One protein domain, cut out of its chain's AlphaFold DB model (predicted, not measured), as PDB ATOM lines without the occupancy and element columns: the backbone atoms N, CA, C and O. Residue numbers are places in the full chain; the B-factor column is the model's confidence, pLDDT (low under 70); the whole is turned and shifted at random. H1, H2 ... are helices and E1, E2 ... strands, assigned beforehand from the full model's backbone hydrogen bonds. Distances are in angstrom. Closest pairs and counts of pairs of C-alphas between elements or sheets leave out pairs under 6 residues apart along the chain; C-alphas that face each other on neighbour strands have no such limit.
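AT A GLANCE: This is residues 580 to 706 of the 714 residues of an uncharacterized protein of Phytophthora fragariae (UniProt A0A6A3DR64). With little regular structure, the model is a loose frame of long loops, with H1 beside a small antiparallel sheet, E1 - E2, and residues 675 to 699, which include H4, sticking out. The printed part has 127 residues, with five named helices and two strands, H1 E1 H2 E2 H3 H4 H5; it is mostly helix, with 42 residues in named elements. The radius of gyration of the C-alphas is 19.2 A, and the spans are 55 by 48 by 28 A.

HOW THE PARTS SIT: H1, residues 611 to 626, and E1, residues 642 to 645, come closest at the C-alphas of Asp 613 and Ile 644, 6.9 A. E2, residues 659 to 662, is antiparallel to E1 at 145 degrees; N 643 and O 661 are within hydrogen-bond range, 2.7 A. H2, 648 to 651, H3, 665 to 668, and H5, 702 to 705, are too short for an O i to N i+4 pair; in H1 and H4, 681 to 686, every such pair is within range. No helix touches another.

IN THESE COORDINATES: H1 runs 22.4 A from C-alpha 611 at (-3.360, 29.566, 7.162); H5 ends at C-alpha 705 at (-9.792, 4.905, -10.414).

THE WHOLE: The printed part has no cut. Links H1 to E1, H3 to H4 and H4 to H5 are long. Residues 580 to 582 and 654 have pLDDT under 70.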
ATOM      1  N   PHE A 580      -0.074   9.253  -6.778       67.31
ATOM      2  CA  PHE A 580      -1.065   9.543  -7.809       67.31
ATOM      3  C   PHE A 580      -0.390   9.638  -9.178       67.31
ATOM      4  O   PHE A 580       0.385  10.563  -9.438       67.31
ATOM      5  N   GLY A 581      -0.705   8.667 -10.027       66.62
ATOM      6  CA  GLY A 581      -0.462   8.719 -11.455       66.62
ATOM      7  C   GLY A 581      -1.666   9.296 -12.181       66.62
ATOM      8  O   GLY A 581      -2.752   9.442 -11.621       66.62
ATOM      9  N   ASP A 582      -1.447   9.604 -13.446       66.00
ATOM     10  CA  ASP A 582      -2.485  10.026 -14.374       66.00
ATOM     11  C   ASP A 582      -2.951   8.807 -15.187       66.00
ATOM     12  O   ASP A 582      -2.822   8.732 -16.409       66.00
ATOM     13  N   ASP A 583      -3.326   7.758 -14.451       72.19
ATOM     14  CA  ASP A 583      -3.680   6.457 -15.008       72.19
ATOM     15  C   ASP A 583      -5.078   6.507 -15.642       72.19
ATOM     16  O   ASP A 583      -5.974   7.161 -15.101       72.19
ATOM     17  N   PRO A 584      -5.314   5.794 -16.761       70.31
ATOM     18  CA  PRO A 584      -6.657   5.696 -17.308       70.31
ATOM     19  C   PRO A 584      -7.594   5.054 -16.271       70.31
ATOM     20  O   PRO A 584      -7.180   4.114 -15.580       70.31
ATOM     21  N   PRO A 585      -8.862   5.502 -16.184       74.50
ATOM     22  CA  PRO A 585      -9.845   4.872 -15.318       74.50
ATOM     23  C   PRO A 585      -9.954   3.373 -15.591       74.50
ATOM     24  O   PRO A 585      -9.728   2.899 -16.713       74.50
ATOM     25  N   VAL A 586     -10.353   2.617 -14.570       81.25
ATOM     26  CA  VAL A 586     -10.643   1.193 -14.743       81.25
ATOM     27  C   VAL A 586     -11.725   1.028 -15.808       81.25
ATOM     28  O   VAL A 586     -12.672   1.811 -15.887       81.25
ATOM     29  N   LYS A 587     -11.582  -0.013 -16.635       84.44
ATOM     30  CA  LYS A 587     -12.499  -0.353 -17.730       84.44
ATOM     31  C   LYS A 587     -13.829  -0.909 -17.203       84.44
ATOM     32  O   LYS A 587     -14.121  -2.089 -17.362       84.44
ATOM     33  N   VAL A 588     -14.616  -0.054 -16.561       85.94
ATOM     34  CA  VAL A 588     -15.968  -0.335 -16.064       85.94
ATOM     35  C   VAL A 588     -16.930   0.747 -16.541       85.94
ATOM     36  O   VAL A 588     -16.512   1.842 -16.924       85.94
ATOM     37  N   ALA A 589     -18.228   0.443 -16.527       88.06
ATOM     38  CA  ALA A 589     -19.249   1.443 -16.810       88.06
ATOM     39  C   ALA A 589     -19.134   2.608 -15.803       88.06
ATOM     40  O   ALA A 589     -19.051   2.345 -14.600       88.06
ATOM     41  N   PRO A 590     -19.128   3.877 -16.259       89.44
ATOM     42  CA  PRO A 590     -19.094   5.022 -15.361       89.44
ATOM     43  C   PRO A 590     -20.266   5.021 -14.385       89.44
ATOM     44  O   PRO A 590     -21.413   4.790 -14.773       89.44
ATOM     45  N   LEU A 591     -19.980   5.319 -13.119       88.75
ATOM     46  CA  LEU A 591     -21.000   5.415 -12.088       88.75
ATOM     47  C   LEU A 591     -21.930   6.592 -12.399       88.75
ATOM     48  O   LEU A 591     -21.493   7.741 -12.421       88.75
ATOM     49  N   LYS A 592     -23.215   6.306 -12.613       91.81
ATOM     50  CA  LYS A 592     -24.266   7.322 -12.706       91.81
ATOM     51  C   LYS A 592     -25.002   7.402 -11.373       91.81
ATOM     52  O   LYS A 592     -25.719   6.473 -11.004       91.81
ATOM     53  N   VAL A 593     -24.803   8.502 -10.654       91.19
ATOM     54  CA  VAL A 593     -25.468   8.777  -9.377       91.19
ATOM     55  C   VAL A 593     -26.938   9.080  -9.644       91.19
ATOM     56  O   VAL A 593     -27.264   9.897 -10.505       91.19
ATOM     57  N   ARG A 594     -27.828   8.411  -8.907       92.94
ATOM     58  CA  ARG A 594     -29.270   8.655  -8.962       92.94
ATOM     59  C   ARG A 594     -29.663   9.581  -7.824       92.94
ATOM     60  O   ARG A 594     -29.278   9.358  -6.676       92.94
ATOM     61  N   LEU A 595     -30.395  10.631  -8.158       92.94
ATOM     62  CA  LEU A 595     -30.963  11.553  -7.186       92.94
ATOM     63  C   LEU A 595     -32.391  11.122  -6.863       92.94
ATOM     64  O   LEU A 595     -33.083  10.600  -7.733       92.94
ATOM     65  N   LYS A 596     -32.818  11.359  -5.623       93.81
ATOM     66  CA  LYS A 596     -34.212  11.174  -5.208       93.81
ATOM     67  C   LYS A 596     -35.136  12.075  -6.045       93.81
ATOM     68  O   LYS A 596     -34.682  13.134  -6.497       93.81
ATOM     69  N   PRO A 597     -36.419  11.706  -6.219       90.56
ATOM     70  CA  PRO A 597     -37.395  12.601  -6.833       90.56
ATOM     71  C   PRO A 597     -37.397  13.951  -6.095       90.56
ATOM     72  O   PRO A 597     -37.273  13.991  -4.872       90.56
ATOM     73  N   ASP A 598     -37.443  15.045  -6.858       87.94
ATOM     74  CA  ASP A 598     -37.443  16.437  -6.373       87.94
ATOM     75  C   ASP A 598     -36.164  16.914  -5.652       87.94
ATOM     76  O   ASP A 598     -36.146  17.960  -4.999       87.94
ATOM     77  N   ALA A 599     -35.048  16.190  -5.788       88.81
ATOM     78  CA  ALA A 599     -33.773  16.603  -5.211       88.81
ATOM     79  C   ALA A 599     -33.269  17.939  -5.794       88.81
ATOM     80  O   ALA A 599     -32.855  18.029  -6.951       88.81
ATOM     81  N   THR A 600     -33.210  18.975  -4.955       90.25
ATOM     82  CA  THR A 600     -32.636  20.277  -5.321       90.25
ATOM     83  C   THR A 600     -31.141  20.359  -4.975       90.25
ATOM     84  O   THR A 600     -30.766  19.961  -3.862       90.25
ATOM     85  N   PRO A 601     -30.293  20.950  -5.839       90.94
ATOM     86  CA  PRO A 601     -28.873  21.155  -5.555       90.94
ATOM     87  C   PRO A 601     -28.603  21.952  -4.276       90.94
ATOM     88  O   PRO A 601     -29.356  22.857  -3.918       90.94
ATOM     89  N   THR A 602     -27.487  21.656  -3.605       89.25
ATOM     90  CA  THR A 602     -27.067  22.361  -2.382       89.25
ATOM     91  C   THR A 602     -25.671  22.941  -2.490       89.25
ATOM     92  O   THR A 602     -24.742  22.237  -2.888       89.25
ATOM     93  N   LYS A 603     -25.494  24.181  -2.018       89.75
ATOM     94  CA  LYS A 603     -24.180  24.818  -1.863       89.75
ATOM     95  C   LYS A 603     -23.854  25.054  -0.397       89.75
ATOM     96  O   LYS A 603     -24.485  25.870   0.268       89.75
ATOM     97  N   ALA A 604     -22.843  24.354   0.098       85.81
ATOM     98  CA  ALA A 604     -22.281  24.602   1.412       85.81
ATOM     99  C   ALA A 604     -21.577  25.965   1.453       85.81
ATOM    100  O   ALA A 604     -20.889  26.355   0.507       85.81
ATOM    101  N   GLN A 605     -21.709  26.667   2.579       81.31
ATOM    102  CA  GLN A 605     -20.982  27.912   2.817       81.31
ATOM    103  C   GLN A 605     -19.465  27.655   2.919       81.31
ATOM    104  O   GLN A 605     -19.057  26.624   3.474       81.31
ATOM    105  N   PRO A 606     -18.614  28.578   2.427       79.56
ATOM    106  CA  PRO A 606     -17.168  28.471   2.580       79.56
ATOM    107  C   PRO A 606     -16.762  28.371   4.054       79.56
ATOM    108  O   PRO A 606     -17.250  29.114   4.905       79.56
ATOM    109  N   ARG A 607     -15.834  27.463   4.366       81.88
ATOM    110  CA  ARG A 607     -15.286  27.328   5.722       81.88
ATOM    111  C   ARG A 607     -14.070  28.221   5.903       81.88
ATOM    112  O   ARG A 607     -13.219  28.313   5.021       81.88
ATOM    113  N   ARG A 608     -13.953  28.818   7.090       84.31
ATOM    114  CA  ARG A 608     -12.721  29.481   7.522       84.31
ATOM    115  C   ARG A 608     -11.690  28.405   7.861       84.31
ATOM    116  O   ARG A 608     -11.922  27.596   8.758       84.31
ATOM    117  N   LEU A 609     -10.586  28.383   7.123       83.44
ATOM    118  CA  LEU A 609      -9.463  27.474   7.348       83.44
ATOM    119  C   LEU A 609      -8.281  28.259   7.941       83.44
ATOM    120  O   LEU A 609      -8.029  29.381   7.491       83.44
ATOM    121  N   PRO A 610      -7.552  27.702   8.925       85.75
ATOM    122  CA  PRO A 610      -6.270  28.247   9.365       85.75
ATOM    123  C   PRO A 610      -5.285  28.406   8.191       85.75
ATOM    124  O   PRO A 610      -5.368  27.623   7.242       85.75
ATOM    125  N   PRO A 611      -4.317  29.341   8.251       86.56
ATOM    126  CA  PRO A 611      -3.360  29.566   7.162       86.56
ATOM    127  C   PRO A 611      -2.652  28.287   6.698       86.56
ATOM    128  O   PRO A 611      -2.746  27.943   5.528       86.56
ATOM    129  N   ASN A 612      -2.095  27.500   7.624       85.00
ATOM    130  CA  ASN A 612      -1.406  26.246   7.291       85.00
ATOM    131  C   ASN A 612      -2.320  25.228   6.580       85.00
ATOM    132  O   ASN A 612      -1.864  24.462   5.734       85.00
ATOM    133  N   ASP A 613      -3.615  25.214   6.914       88.25
ATOM    134  CA  ASP A 613      -4.600  24.336   6.272       88.25
ATOM    135  C   ASP A 613      -4.983  24.812   4.886       88.25
ATOM    136  O   ASP A 613      -5.202  23.991   3.997       88.25
ATOM    137  N   ARG A 614      -5.059  26.130   4.703       88.56
ATOM    138  CA  ARG A 614      -5.271  26.733   3.394       88.56
ATOM    139  C   ARG A 614      -4.076  26.463   2.485       88.56
ATOM    140  O   ARG A 614      -4.288  25.989   1.378       88.56
ATOM    141  N   ASP A 615      -2.855  26.658   2.974       89.25
ATOM    142  CA  ASP A 615      -1.629  26.431   2.203       89.25
ATOM    143  C   ASP A 615      -1.491  24.954   1.805       89.25
ATOM    144  O   ASP A 615      -1.171  24.626   0.661       89.25
ATOM    145  N   PHE A 616      -1.792  24.030   2.727       90.69
ATOM    146  CA  PHE A 616      -1.893  22.607   2.402       90.69
ATOM    147  C   PHE A 616      -2.971  22.338   1.347       90.69
ATOM    148  O   PHE A 616      -2.708  21.627   0.379       90.69
ATOM    149  N   LEU A 617      -4.179  22.878   1.528       91.25
ATOM    150  CA  LEU A 617      -5.295  22.643   0.617       91.25
ATOM    151  C   LEU A 617      -4.977  23.159  -0.792       91.25
ATOM    152  O   LEU A 617      -5.246  22.459  -1.762       91.25
ATOM    153  N   GLU A 618      -4.358  24.333  -0.906       90.62
ATOM    154  CA  GLU A 618      -3.909  24.909  -2.174       90.62
ATOM    155  C   GLU A 618      -2.869  24.015  -2.861       90.62
ATOM    156  O   GLU A 618      -3.070  23.634  -4.016       90.62
ATOM    157  N   ARG A 619      -1.814  23.591  -2.145       92.50
ATOM    158  CA  ARG A 619      -0.809  22.646  -2.672       92.50
ATOM    159  C   ARG A 619      -1.435  21.315  -3.092       92.50
ATOM    160  O   ARG A 619      -1.125  20.785  -4.158       92.50
ATOM    161  N   HIS A 620      -2.317  20.761  -2.262       90.31
ATOM    162  CA  HIS A 620      -2.929  19.459  -2.499       90.31
ATOM    163  C   HIS A 620      -3.878  19.488  -3.701       90.31
ATOM    164  O   HIS A 620      -3.787  18.626  -4.573       90.31
ATOM    165  N   VAL A 621      -4.746  20.500  -3.794       90.81
ATOM    166  CA  VAL A 621      -5.657  20.685  -4.933       90.81
ATOM    167  C   VAL A 621      -4.876  20.971  -6.215       90.81
ATOM    168  O   VAL A 621      -5.249  20.449  -7.263       90.81
ATOM    169  N   ALA A 622      -3.770  21.722  -6.152       90.94
ATOM    170  CA  ALA A 622      -2.886  21.912  -7.301       90.94
ATOM    171  C   ALA A 622      -2.319  20.577  -7.814       90.94
ATOM    172  O   ALA A 622      -2.403  20.319  -9.013       90.94
ATOM    173  N   LYS A 623      -1.854  19.686  -6.922       87.62
ATOM    174  CA  LYS A 623      -1.404  18.331  -7.301       87.62
ATOM    175  C   LYS A 623      -2.539  17.507  -7.923       87.62
ATOM    176  O   LYS A 623      -2.320  16.822  -8.914       87.62
ATOM    177  N   LEU A 624      -3.764  17.584  -7.391       87.44
ATOM    178  CA  LEU A 624      -4.919  16.876  -7.971       87.44
ATOM    179  C   LEU A 624      -5.303  17.407  -9.364       87.44
ATOM    180  O   LEU A 624      -5.682  16.616 -10.225       87.44
ATOM    181  N   LEU A 625      -5.201  18.723  -9.586       87.75
ATOM    182  CA  LEU A 625      -5.419  19.355 -10.892       87.75
ATOM    183  C   LEU A 625      -4.327  18.957 -11.894       87.75
ATOM    184  O   LEU A 625      -4.638  18.642 -13.039       87.75
ATOM    185  N   GLU A 626      -3.063  18.943 -11.463       86.75
ATOM    186  CA  GLU A 626      -1.917  18.521 -12.280       86.75
ATOM    187  C   GLU A 626      -2.066  17.066 -12.739       86.75
ATOM    188  O   GLU A 626      -1.903  16.778 -13.922       86.75
ATOM    189  N   LYS A 627      -2.451  16.164 -11.823       80.19
ATOM    190  CA  LYS A 627      -2.736  14.746 -12.114       80.19
ATOM    191  C   LYS A 627      -4.109  14.514 -12.752       80.19
ATOM    192  O   LYS A 627      -4.536  13.374 -12.859       80.19
ATOM    193  N   LYS A 628      -4.820  15.591 -13.098       80.88
ATOM    194  CA  LYS A 628      -6.132  15.596 -13.760       80.88
ATOM    195  C   LYS A 628      -7.210  14.729 -13.094       80.88
ATOM    196  O   LYS A 628      -8.153  14.282 -13.742       80.88
ATOM    197  N   LEU A 629      -7.106  14.558 -11.778       80.81
ATOM    198  CA  LEU A 629      -8.090  13.847 -10.958       80.81
ATOM    199  C   LEU A 629      -9.297  14.728 -10.616       80.81
ATOM    200  O   LEU A 629     -10.360  14.226 -10.266       80.81
ATOM    201  N   VAL A 630      -9.129  16.048 -10.698       86.75
ATOM    202  CA  VAL A 630     -10.188  17.045 -10.508       86.75
ATOM    203  C   VAL A 630     -10.084  18.118 -11.587       86.75
ATOM    204  O   VAL A 630      -9.024  18.315 -12.180       86.75
ATOM    205  N   TYR A 631     -11.169  18.855 -11.814       86.38
ATOM    206  CA  TYR A 631     -11.192  20.012 -12.705       86.38
ATOM    207  C   TYR A 631     -11.979  21.165 -12.076       86.38
ATOM    208  O   TYR A 631     -12.745  20.985 -11.129       86.38
ATOM    209  N   ARG A 632     -11.773  22.383 -12.583       86.50
ATOM    210  CA  ARG A 632     -12.500  23.565 -12.107       86.50
ATOM    211  C   ARG A 632     -13.860  23.655 -12.798       86.50
ATOM    212  O   ARG A 632     -13.908  23.848 -14.007       86.50
ATOM    213  N   ASN A 633     -14.942  23.590 -12.023       84.81
ATOM    214  CA  ASN A 633     -16.306  23.824 -12.501       84.81
ATOM    215  C   ASN A 633     -16.870  25.122 -11.896       84.81
ATOM    216  O   ASN A 633     -17.273  25.156 -10.735       84.81
ATOM    217  N   THR A 634     -16.907  26.204 -12.678       82.94
ATOM    218  CA  THR A 634     -17.431  27.514 -12.237       82.94
ATOM    219  C   THR A 634     -18.956  27.598 -12.251       82.94
ATOM    220  O   THR A 634     -19.522  28.513 -11.655       82.94
ATOM    221  N   ARG A 635     -19.629  26.650 -12.913       84.25
ATOM    222  CA  ARG A 635     -21.087  26.628 -13.094       84.25
ATOM    223  C   ARG A 635     -21.791  25.633 -12.169       84.25
ATOM    224  O   ARG A 635     -23.006  25.491 -12.265       84.25
ATOM    225  N   SER A 636     -21.057  24.980 -11.267       86.25
ATOM    226  CA  SER A 636     -21.628  23.974 -10.373       86.25
ATOM    227  C   SER A 636     -22.759  24.547  -9.514       86.25
ATOM    228  O   SER A 636     -22.618  25.602  -8.876       86.25
ATOM    229  N   ARG A 637     -23.889  23.842  -9.470       89.88
ATOM    230  CA  ARG A 637     -25.024  24.087  -8.573       89.88
ATOM    231  C   ARG A 637     -24.846  23.356  -7.246       89.88
ATOM    232  O   ARG A 637     -25.433  23.787  -6.256       89.88
ATOM    233  N   TRP A 638     -23.983  22.346  -7.200       90.69
ATOM    234  CA  TRP A 638     -23.609  21.618  -5.993       90.69
ATOM    235  C   TRP A 638     -22.265  22.108  -5.446       90.69
ATOM    236  O   TRP A 638     -21.316  22.363  -6.190       90.69
ATOM    237  N   ALA A 639     -22.162  22.262  -4.129       91.19
ATOM    238  CA  ALA A 639     -20.891  22.545  -3.473       91.19
ATOM    239  C   ALA A 639     -20.864  21.944  -2.069       91.19
ATOM    240  O   ALA A 639     -21.782  22.151  -1.278       91.19
ATOM    241  N   SER A 640     -19.778  21.248  -1.744       91.25
ATOM    242  CA  SER A 640     -19.518  20.697  -0.413       91.25
ATOM    243  C   SER A 640     -18.225  21.282   0.141       91.25
ATOM    244  O   SER A 640     -17.232  21.409  -0.574       91.25
ATOM    245  N   ALA A 641     -18.223  21.654   1.420       86.88
ATOM    246  CA  ALA A 641     -17.063  22.294   2.026       86.88
ATOM    247  C   ALA A 641     -15.990  21.254   2.406       86.88
ATOM    248  O   ALA A 641     -16.308  20.278   3.104       86.88
ATOM    249  N   PRO A 642     -14.714  21.460   2.027       90.06
ATOM    250  CA  PRO A 642     -13.637  20.580   2.454       90.06
ATOM    251  C   PRO A 642     -13.421  20.676   3.971       90.06
ATOM    252  O   PRO A 642     -13.710  21.682   4.630       90.06
ATOM    253  N   ARG A 643     -12.915  19.595   4.553       88.69
ATOM    254  CA  ARG A 643     -12.505  19.480   5.949       88.69
ATOM    255  C   ARG A 643     -11.120  18.866   6.001       88.69
ATOM    256  O   ARG A 643     -10.899  17.781   5.465       88.69
ATOM    257  N   ILE A 644     -10.212  19.537   6.692       90.31
ATOM    258  CA  ILE A 644      -8.877  19.006   6.935       90.31
ATOM    259  C   ILE A 644      -8.907  18.160   8.207       90.31
ATOM    260  O   ILE A 644      -9.399  18.591   9.251       90.31
ATOM    261  N   VAL A 645      -8.417  16.930   8.101       89.12
ATOM    262  CA  VAL A 645      -8.346  15.960   9.192       89.12
ATOM    263  C   VAL A 645      -6.883  15.634   9.435       89.12
ATOM    264  O   VAL A 645      -6.179  15.159   8.542       89.12
ATOM    265  N   ARG A 646      -6.417  15.891  10.657       85.06
ATOM    266  CA  ARG A 646      -5.063  15.531  11.072       85.06
ATOM    267  C   ARG A 646      -4.927  14.013  11.174       85.06
ATOM    268  O   ARG A 646      -5.845  13.343  11.651       85.06
ATOM    269  N   LYS A 647      -3.803  13.459  10.720       81.38
ATOM    270  CA  LYS A 647      -3.507  12.022  10.858       81.38
ATOM    271  C   LYS A 647      -2.698  11.754  12.125       81.38
ATOM    272  O   LYS A 647      -2.017  12.644  12.612       81.38
ATOM    273  N   LYS A 648      -2.692  10.497  12.588       77.06
ATOM    274  CA  LYS A 648      -1.791  10.037  13.664       77.06
ATOM    275  C   LYS A 648      -0.313  10.253  13.326       77.06
ATOM    276  O   LYS A 648       0.473  10.479  14.228       77.06
ATOM    277  N   GLU A 649       0.040  10.213  12.040       76.38
ATOM    278  CA  GLU A 649       1.395  10.509  11.554       76.38
ATOM    279  C   GLU A 649       1.903  11.881  12.034       76.38
ATOM    280  O   GLU A 649       3.061  12.024  12.407       76.38
ATOM    281  N   GLN A 650       0.998  12.858  12.151       75.62
ATOM    282  CA  GLN A 650       1.311  14.202  12.640       75.62
ATOM    283  C   GLN A 650       1.490  14.290  14.160       75.62
ATOM    284  O   GLN A 650       1.863  15.347  14.659       75.62
ATOM    285  N   ASP A 651       1.208  13.212  14.903       75.06
ATOM    286  CA  ASP A 651       1.490  13.155  16.340       75.06
ATOM    287  C   ASP A 651       3.009  13.010  16.603       75.06
ATOM    288  O   ASP A 651       3.459  13.405  17.673       75.06
ATOM    289  N   TYR A 652       3.791  12.468  15.655       74.88
ATOM    290  CA  TYR A 652       5.249  12.280  15.778       74.88
ATOM    291  C   TYR A 652       6.064  13.026  14.712       74.88
ATOM    292  O   TYR A 652       7.198  13.409  14.983       74.88
ATOM    293  N   ASP A 653       5.499  13.261  13.525       73.06
ATOM    294  CA  ASP A 653       6.110  14.069  12.474       73.06
ATOM    295  C   ASP A 653       5.224  15.290  12.171       73.06
ATOM    296  O   ASP A 653       4.275  15.195  11.386       73.06
ATOM    297  N   PRO A 654       5.510  16.462  12.766       67.44
ATOM    298  CA  PRO A 654       4.720  17.670  12.541       67.44
ATOM    299  C   PRO A 654       4.789  18.180  11.090       67.44
ATOM    300  O   PRO A 654       4.001  19.054  10.730       67.44
ATOM    301  N   THR A 655       5.691  17.642  10.260       72.12
ATOM    302  CA  THR A 655       5.805  17.973   8.831       72.12
ATOM    303  C   THR A 655       4.933  17.092   7.934       72.12
ATOM    304  O   THR A 655       4.723  17.430   6.769       72.12
ATOM    305  N   ALA A 656       4.364  16.002   8.465       78.12
ATOM    306  CA  ALA A 656       3.492  15.123   7.701       78.12
ATOM    307  C   ALA A 656       2.240  15.870   7.213       78.12
ATOM    308  O   ALA A 656       1.600  16.611   7.962       78.12
ATOM    309  N   ASP A 657       1.843  15.652   5.959       80.88
ATOM    310  CA  ASP A 657       0.675  16.318   5.379       80.88
ATOM    311  C   ASP A 657      -0.651  15.764   5.972       80.88
ATOM    312  O   ASP A 657      -0.823  14.547   6.144       80.88
ATOM    313  N   PRO A 658      -1.641  16.630   6.275       87.19
ATOM    314  CA  PRO A 658      -2.957  16.203   6.750       87.19
ATOM    315  C   PRO A 658      -3.803  15.559   5.632       87.19
ATOM    316  O   PRO A 658      -3.417  15.508   4.467       87.19
ATOM    317  N   ARG A 659      -4.997  15.045   5.962       87.25
ATOM    318  CA  ARG A 659      -5.962  14.538   4.968       87.25
ATOM    319  C   ARG A 659      -6.999  15.601   4.621       87.25
ATOM    320  O   ARG A 659      -7.669  16.121   5.509       87.25
ATOM    321  N   MET A 660      -7.196  15.851   3.328       90.00
ATOM    322  CA  MET A 660      -8.388  16.535   2.829       90.00
ATOM    323  C   MET A 660      -9.563  15.547   2.791       90.00
ATOM    324  O   MET A 660      -9.448  14.461   2.228       90.00
ATOM    325  N   THR A 661     -10.692  15.926   3.381       89.75
ATOM    326  CA  THR A 661     -11.975  15.207   3.299       89.75
ATOM    327  C   THR A 661     -13.056  16.161   2.804       89.75
ATOM    328  O   THR A 661     -12.930  17.368   2.990       89.75
ATOM    329  N   VAL A 662     -14.105  15.658   2.159       90.12
ATOM    330  CA  VAL A 662     -15.226  16.476   1.667       90.12
ATOM    331  C   VAL A 662     -16.483  16.069   2.424       90.12
ATOM    332  O   VAL A 662     -16.743  14.883   2.601       90.12
ATOM    333  N   ASP A 663     -17.237  17.048   2.920       89.38
ATOM    334  CA  ASP A 663     -18.470  16.795   3.665       89.38
ATOM    335  C   ASP A 663     -19.646  16.555   2.710       89.38
ATOM    336  O   ASP A 663     -20.346  17.491   2.336       89.38
ATOM    337  N   THR A 664     -19.839  15.301   2.301       90.12
ATOM    338  CA  THR A 664     -20.853  14.910   1.310       90.12
ATOM    339  C   THR A 664     -22.218  14.576   1.912       90.12
ATOM    340  O   THR A 664     -23.085  14.098   1.194       90.12
ATOM    341  N   ARG A 665     -22.464  14.836   3.207       90.75
ATOM    342  CA  ARG A 665     -23.727  14.454   3.875       90.75
ATOM    343  C   ARG A 665     -24.965  15.017   3.174       90.75
ATOM    344  O   ARG A 665     -25.860  14.263   2.825       90.75
ATOM    345  N   ALA A 666     -24.954  16.315   2.865       90.44
ATOM    346  CA  ALA A 666     -26.069  16.970   2.178       90.44
ATOM    347  C   ALA A 666     -26.330  16.405   0.768       90.44
ATOM    348  O   ALA A 666     -27.476  16.392   0.318       90.44
ATOM    349  N   VAL A 667     -25.276  15.941   0.085       91.06
ATOM    350  CA  VAL A 667     -25.383  15.269  -1.216       91.06
ATOM    351  C   VAL A 667     -25.956  13.868  -1.014       91.06
ATOM    352  O   VAL A 667     -26.964  13.537  -1.626       91.06
ATOM    353  N   ASN A 668     -25.388  13.090  -0.089       91.38
ATOM    354  CA  ASN A 668     -25.825  11.729   0.216       91.38
ATOM    355  C   ASN A 668     -27.316  11.665   0.604       91.38
ATOM    356  O   ASN A 668     -28.026  10.767   0.161       91.38
ATOM    357  N   ASP A 669     -27.815  12.646   1.365       92.56
ATOM    358  CA  ASP A 669     -29.229  12.730   1.764       92.56
ATOM    359  C   ASP A 669     -30.186  12.874   0.566       92.56
ATOM    360  O   ASP A 669     -31.359  12.500   0.654       92.56
ATOM    361  N   ARG A 670     -29.687  13.397  -0.561       93.25
ATOM    362  CA  ARG A 670     -30.420  13.629  -1.817       93.25
ATOM    363  C   ARG A 670     -30.171  12.552  -2.867       93.25
ATOM    364  O   ARG A 670     -30.886  12.513  -3.863       93.25
ATOM    365  N   THR A 671     -29.193  11.678  -2.654       92.81
ATOM    366  CA  THR A 671     -28.938  10.530  -3.526       92.81
ATOM    367  C   THR A 671     -29.800   9.334  -3.137       92.81
ATOM    368  O   THR A 671     -30.085   9.109  -1.959       92.81
ATOM    369  N   GLU A 672     -30.212   8.546  -4.124       93.38
ATOM    370  CA  GLU A 672     -30.795   7.231  -3.887       93.38
ATOM    371  C   GLU A 672     -29.694   6.271  -3.431       93.38
ATOM    372  O   GLU A 672     -28.648   6.146  -4.074       93.38
ATOM    373  N   ALA A 673     -29.919   5.587  -2.310       88.12
ATOM    374  CA  ALA A 673     -28.986   4.580  -1.835       88.12
ATOM    375  C   ALA A 673     -28.977   3.393  -2.806       88.12
ATOM    376  O   ALA A 673     -30.027   2.843  -3.130       88.12
ATOM    377  N   MET A 674     -27.787   2.977  -3.234       84.19
ATOM    378  CA  MET A 674     -27.600   1.721  -3.957       84.19
ATOM    379  C   MET A 674     -27.275   0.625  -2.938       84.19
ATOM    380  O   MET A 674     -26.137   0.575  -2.460       84.19
ATOM    381  N   PRO A 675     -28.238  -0.231  -2.552       78.38
ATOM    382  CA  PRO A 675     -27.947  -1.332  -1.653       78.38
ATOM    383  C   PRO A 675     -27.036  -2.328  -2.376       78.38
ATOM    384  O   PRO A 675     -27.408  -2.907  -3.394       78.38
ATOM    385  N   TRP A 676     -25.837  -2.524  -1.840       79.62
ATOM    386  CA  TRP A 676     -24.946  -3.607  -2.233       79.62
ATOM    387  C   TRP A 676     -24.674  -4.467  -1.008       79.62
ATOM    388  O   TRP A 676     -24.319  -3.950   0.053       79.62
ATOM    389  N   THR A 677     -24.859  -5.776  -1.131       81.81
ATOM    390  CA  THR A 677     -24.596  -6.700  -0.029       81.81
ATOM    391  C   THR A 677     -23.093  -6.841   0.147       81.81
ATOM    392  O   THR A 677     -22.413  -7.433  -0.694       81.81
ATOM    393  N   MET A 678     -22.566  -6.286   1.237       84.56
ATOM    394  CA  MET A 678     -21.193  -6.567   1.638       84.56
ATOM    395  C   MET A 678     -21.086  -8.047   2.019       84.56
ATOM    396  O   MET A 678     -21.935  -8.532   2.771       84.56
ATOM    397  N   PRO A 679     -20.078  -8.776   1.512       85.94
ATOM    398  CA  PRO A 679     -19.900 -10.172   1.871       85.94
ATOM    399  C   PRO A 679     -19.609 -10.296   3.371       85.94
ATOM    400  O   PRO A 679     -18.914  -9.461   3.957       85.94
ATOM    401  N   ILE A 680     -20.139 -11.350   3.991       84.12
ATOM    402  CA  ILE A 680     -19.857 -11.667   5.392       84.12
ATOM    403  C   ILE A 680     -18.400 -12.124   5.468       84.12
ATOM    404  O   ILE A 680     -18.033 -13.134   4.870       84.12
ATOM    405  N   LEU A 681     -17.569 -11.372   6.194       81.31
ATOM    406  CA  LEU A 681     -16.127 -11.614   6.245       81.31
ATOM    407  C   LEU A 681     -15.788 -13.034   6.726       81.31
ATOM    408  O   LEU A 681     -14.846 -13.624   6.219       81.31
ATOM    409  N   GLU A 682     -16.576 -13.601   7.642       81.75
ATOM    410  CA  GLU A 682     -16.403 -14.979   8.128       81.75
ATOM    411  C   GLU A 682     -16.537 -16.018   7.010       81.75
ATOM    412  O   GLU A 682     -15.744 -16.952   6.949       81.75
ATOM    413  N   VAL A 683     -17.482 -15.822   6.084       83.69
ATOM    414  CA  VAL A 683     -17.665 -16.709   4.926       83.69
ATOM    415  C   VAL A 683     -16.465 -16.597   3.988       83.69
ATOM    416  O   VAL A 683     -15.905 -17.612   3.587       83.69
ATOM    417  N   VAL A 684     -16.014 -15.369   3.706       83.62
ATOM    418  CA  VAL A 684     -14.842 -15.116   2.847       83.62
ATOM    419  C   VAL A 684     -13.563 -15.697   3.455       83.62
ATOM    420  O   VAL A 684     -12.730 -16.244   2.742       83.62
ATOM    421  N   VAL A 685     -13.389 -15.595   4.774       82.62
ATOM    422  CA  VAL A 685     -12.243 -16.194   5.474       82.62
ATOM    423  C   VAL A 685     -12.357 -17.721   5.505       82.62
ATOM    424  O   VAL A 685     -11.335 -18.393   5.399       82.62
ATOM    425  N   GLY A 686     -13.570 -18.274   5.580       84.19
ATOM    426  CA  GLY A 686     -13.818 -19.711   5.450       84.19
ATOM    427  C   GLY A 686     -13.347 -20.286   4.109       84.19
ATOM    428  O   GLY A 686     -12.772 -21.369   4.085       84.19
ATOM    429  N   GLU A 687     -13.471 -19.539   3.005       84.75
ATOM    430  CA  GLU A 687     -12.937 -19.951   1.688       84.75
ATOM    431  C   GLU A 687     -11.405 -20.102   1.670       84.75
ATOM    432  O   GLU A 687     -10.843 -20.714   0.761       84.75
ATOM    433  N   LEU A 688     -10.716 -19.549   2.670       84.88
ATOM    434  CA  LEU A 688      -9.269 -19.643   2.811       84.88
ATOM    435  C   LEU A 688      -8.820 -20.874   3.616       84.88
ATOM    436  O   LEU A 688      -7.616 -21.054   3.827       84.88
ATOM    437  N   GLU A 689      -9.747 -21.718   4.077       85.56
ATOM    438  CA  GLU A 689      -9.420 -22.928   4.826       85.56
ATOM    439  C   GLU A 689      -8.481 -23.846   4.020       85.56
ATOM    440  O   GLU A 689      -8.685 -24.140   2.843       85.56
ATOM    441  N   GLY A 690      -7.383 -24.273   4.649       86.31
ATOM    442  CA  GLY A 690      -6.349 -25.093   4.009       86.31
ATOM    443  C   GLY A 690      -5.328 -24.320   3.159       86.31
ATOM    444  O   GLY A 690      -4.304 -24.904   2.776       86.31
ATOM    445  N   ALA A 691      -5.525 -23.020   2.908       84.56
ATOM    446  CA  ALA A 691      -4.521 -22.186   2.254       84.56
ATOM    447  C   ALA A 691      -3.291 -21.990   3.162       84.56
ATOM    448  O   ALA A 691      -3.397 -21.743   4.360       84.56
ATOM    449  N   LYS A 692      -2.090 -22.107   2.579       79.44
ATOM    450  CA  LYS A 692      -0.805 -22.026   3.310       79.44
ATOM    451  C   LYS A 692      -0.006 -20.761   3.014       79.44
ATOM    452  O   LYS A 692       0.988 -20.494   3.680       79.44
ATOM    453  N   VAL A 693      -0.397 -20.022   1.980       75.94
ATOM    454  CA  VAL A 693       0.284 -18.812   1.519       75.94
ATOM    455  C   VAL A 693      -0.778 -17.757   1.276       75.94
ATOM    456  O   VAL A 693      -1.693 -17.971   0.487       75.94
ATOM    457  N   PHE A 694      -0.631 -16.620   1.947       78.12
ATOM    458  CA  PHE A 694      -1.550 -15.497   1.847       78.12
ATOM    459  C   PHE A 694      -0.849 -14.322   1.183       78.12
ATOM    460  O   PHE A 694       0.316 -14.034   1.461       78.12
ATOM    461  N   PHE A 695      -1.570 -13.634   0.308       77.75
ATOM    462  CA  PHE A 695      -1.090 -12.433  -0.351       77.75
ATOM    463  C   PHE A 695      -2.184 -11.377  -0.295       77.75
ATOM    464  O   PHE A 695      -3.278 -11.583  -0.816       77.75
ATOM    465  N   VAL A 696      -1.888 -10.265   0.373       82.44
ATOM    466  CA  VAL A 696      -2.845  -9.183   0.597       82.44
ATOM    467  C   VAL A 696      -2.463  -8.008  -0.288       82.44
ATOM    468  O   VAL A 696      -1.339  -7.510  -0.223       82.44
ATOM    469  N   LEU A 697      -3.414  -7.564  -1.104       82.81
ATOM    470  CA  LEU A 697      -3.311  -6.359  -1.914       82.81
ATOM    471  C   LEU A 697      -4.331  -5.343  -1.419       82.81
ATOM    472  O   LEU A 697      -5.489  -5.688  -1.196       82.81
ATOM    473  N   ASP A 698      -3.901  -4.093  -1.298       83.00
ATOM    474  CA  ASP A 698      -4.803  -2.965  -1.100       83.00
ATOM    475  C   ASP A 698      -4.932  -2.180  -2.406       83.00
ATOM    476  O   ASP A 698      -3.944  -1.937  -3.110       83.00
ATOM    477  N   TRP A 699      -6.158  -1.792  -2.745       82.56
ATOM    478  CA  TRP A 699      -6.411  -1.061  -3.975       82.56
ATOM    479  C   TRP A 699      -6.080   0.416  -3.772       82.56
ATOM    480  O   TRP A 699      -6.852   1.172  -3.175       82.56
ATOM    481  N   PHE A 700      -4.913   0.831  -4.275       79.19
ATOM    482  CA  PHE A 700      -4.377   2.172  -4.056       79.19
ATOM    483  C   PHE A 700      -5.388   3.258  -4.438       79.19
ATOM    484  O   PHE A 700      -5.620   3.538  -5.614       79.19
ATOM    485  N   ARG A 701      -5.978   3.893  -3.419       74.94
ATOM    486  CA  ARG A 701      -6.957   4.979  -3.578       74.94
ATOM    487  C   ARG A 701      -8.101   4.620  -4.541       74.94
ATOM    488  O   ARG A 701      -8.532   5.469  -5.315       74.94
ATOM    489  N   GLY A 702      -8.591   3.382  -4.459       81.25
ATOM    490  CA  GLY A 702      -9.471   2.746  -5.446       81.25
ATOM    491  C   GLY A 702     -10.614   3.590  -6.021       81.25
ATOM    492  O   GLY A 702     -10.802   3.600  -7.234       81.25
ATOM    493  N   TYR A 703     -11.323   4.374  -5.200       83.44
ATOM    494  CA  TYR A 703     -12.421   5.225  -5.684       83.44
ATOM    495  C   TYR A 703     -12.008   6.226  -6.770       83.44
ATOM    496  O   TYR A 703     -12.804   6.511  -7.655       83.44
ATOM    497  N   TRP A 704     -10.768   6.722  -6.749       82.56
ATOM    498  CA  TRP A 704     -10.258   7.650  -7.767       82.56
ATOM    499  C   TRP A 704     -10.028   6.991  -9.129       82.56
ATOM    500  O   TRP A 704      -9.891   7.689 -10.125       82.56
ATOM    501  N   GLN A 705      -9.974   5.660  -9.177       81.00
ATOM    502  CA  GLN A 705      -9.792   4.905 -10.414       81.00
ATOM    503  C   GLN A 705     -11.133   4.542 -11.072       81.00
ATOM    504  O   GLN A 705     -11.150   4.062 -12.207       81.00
ATOM    505  N   LEU A 706     -12.257   4.739 -10.370       85.31
ATOM    506  CA  LEU A 706     -13.594   4.474 -10.892       85.31
ATOM    507  C   LEU A 706     -14.105   5.688 -11.682       85.31
ATOM    508  O   LEU A 706     -14.147   6.792 -11.136       85.31
TER     509      LEU A 706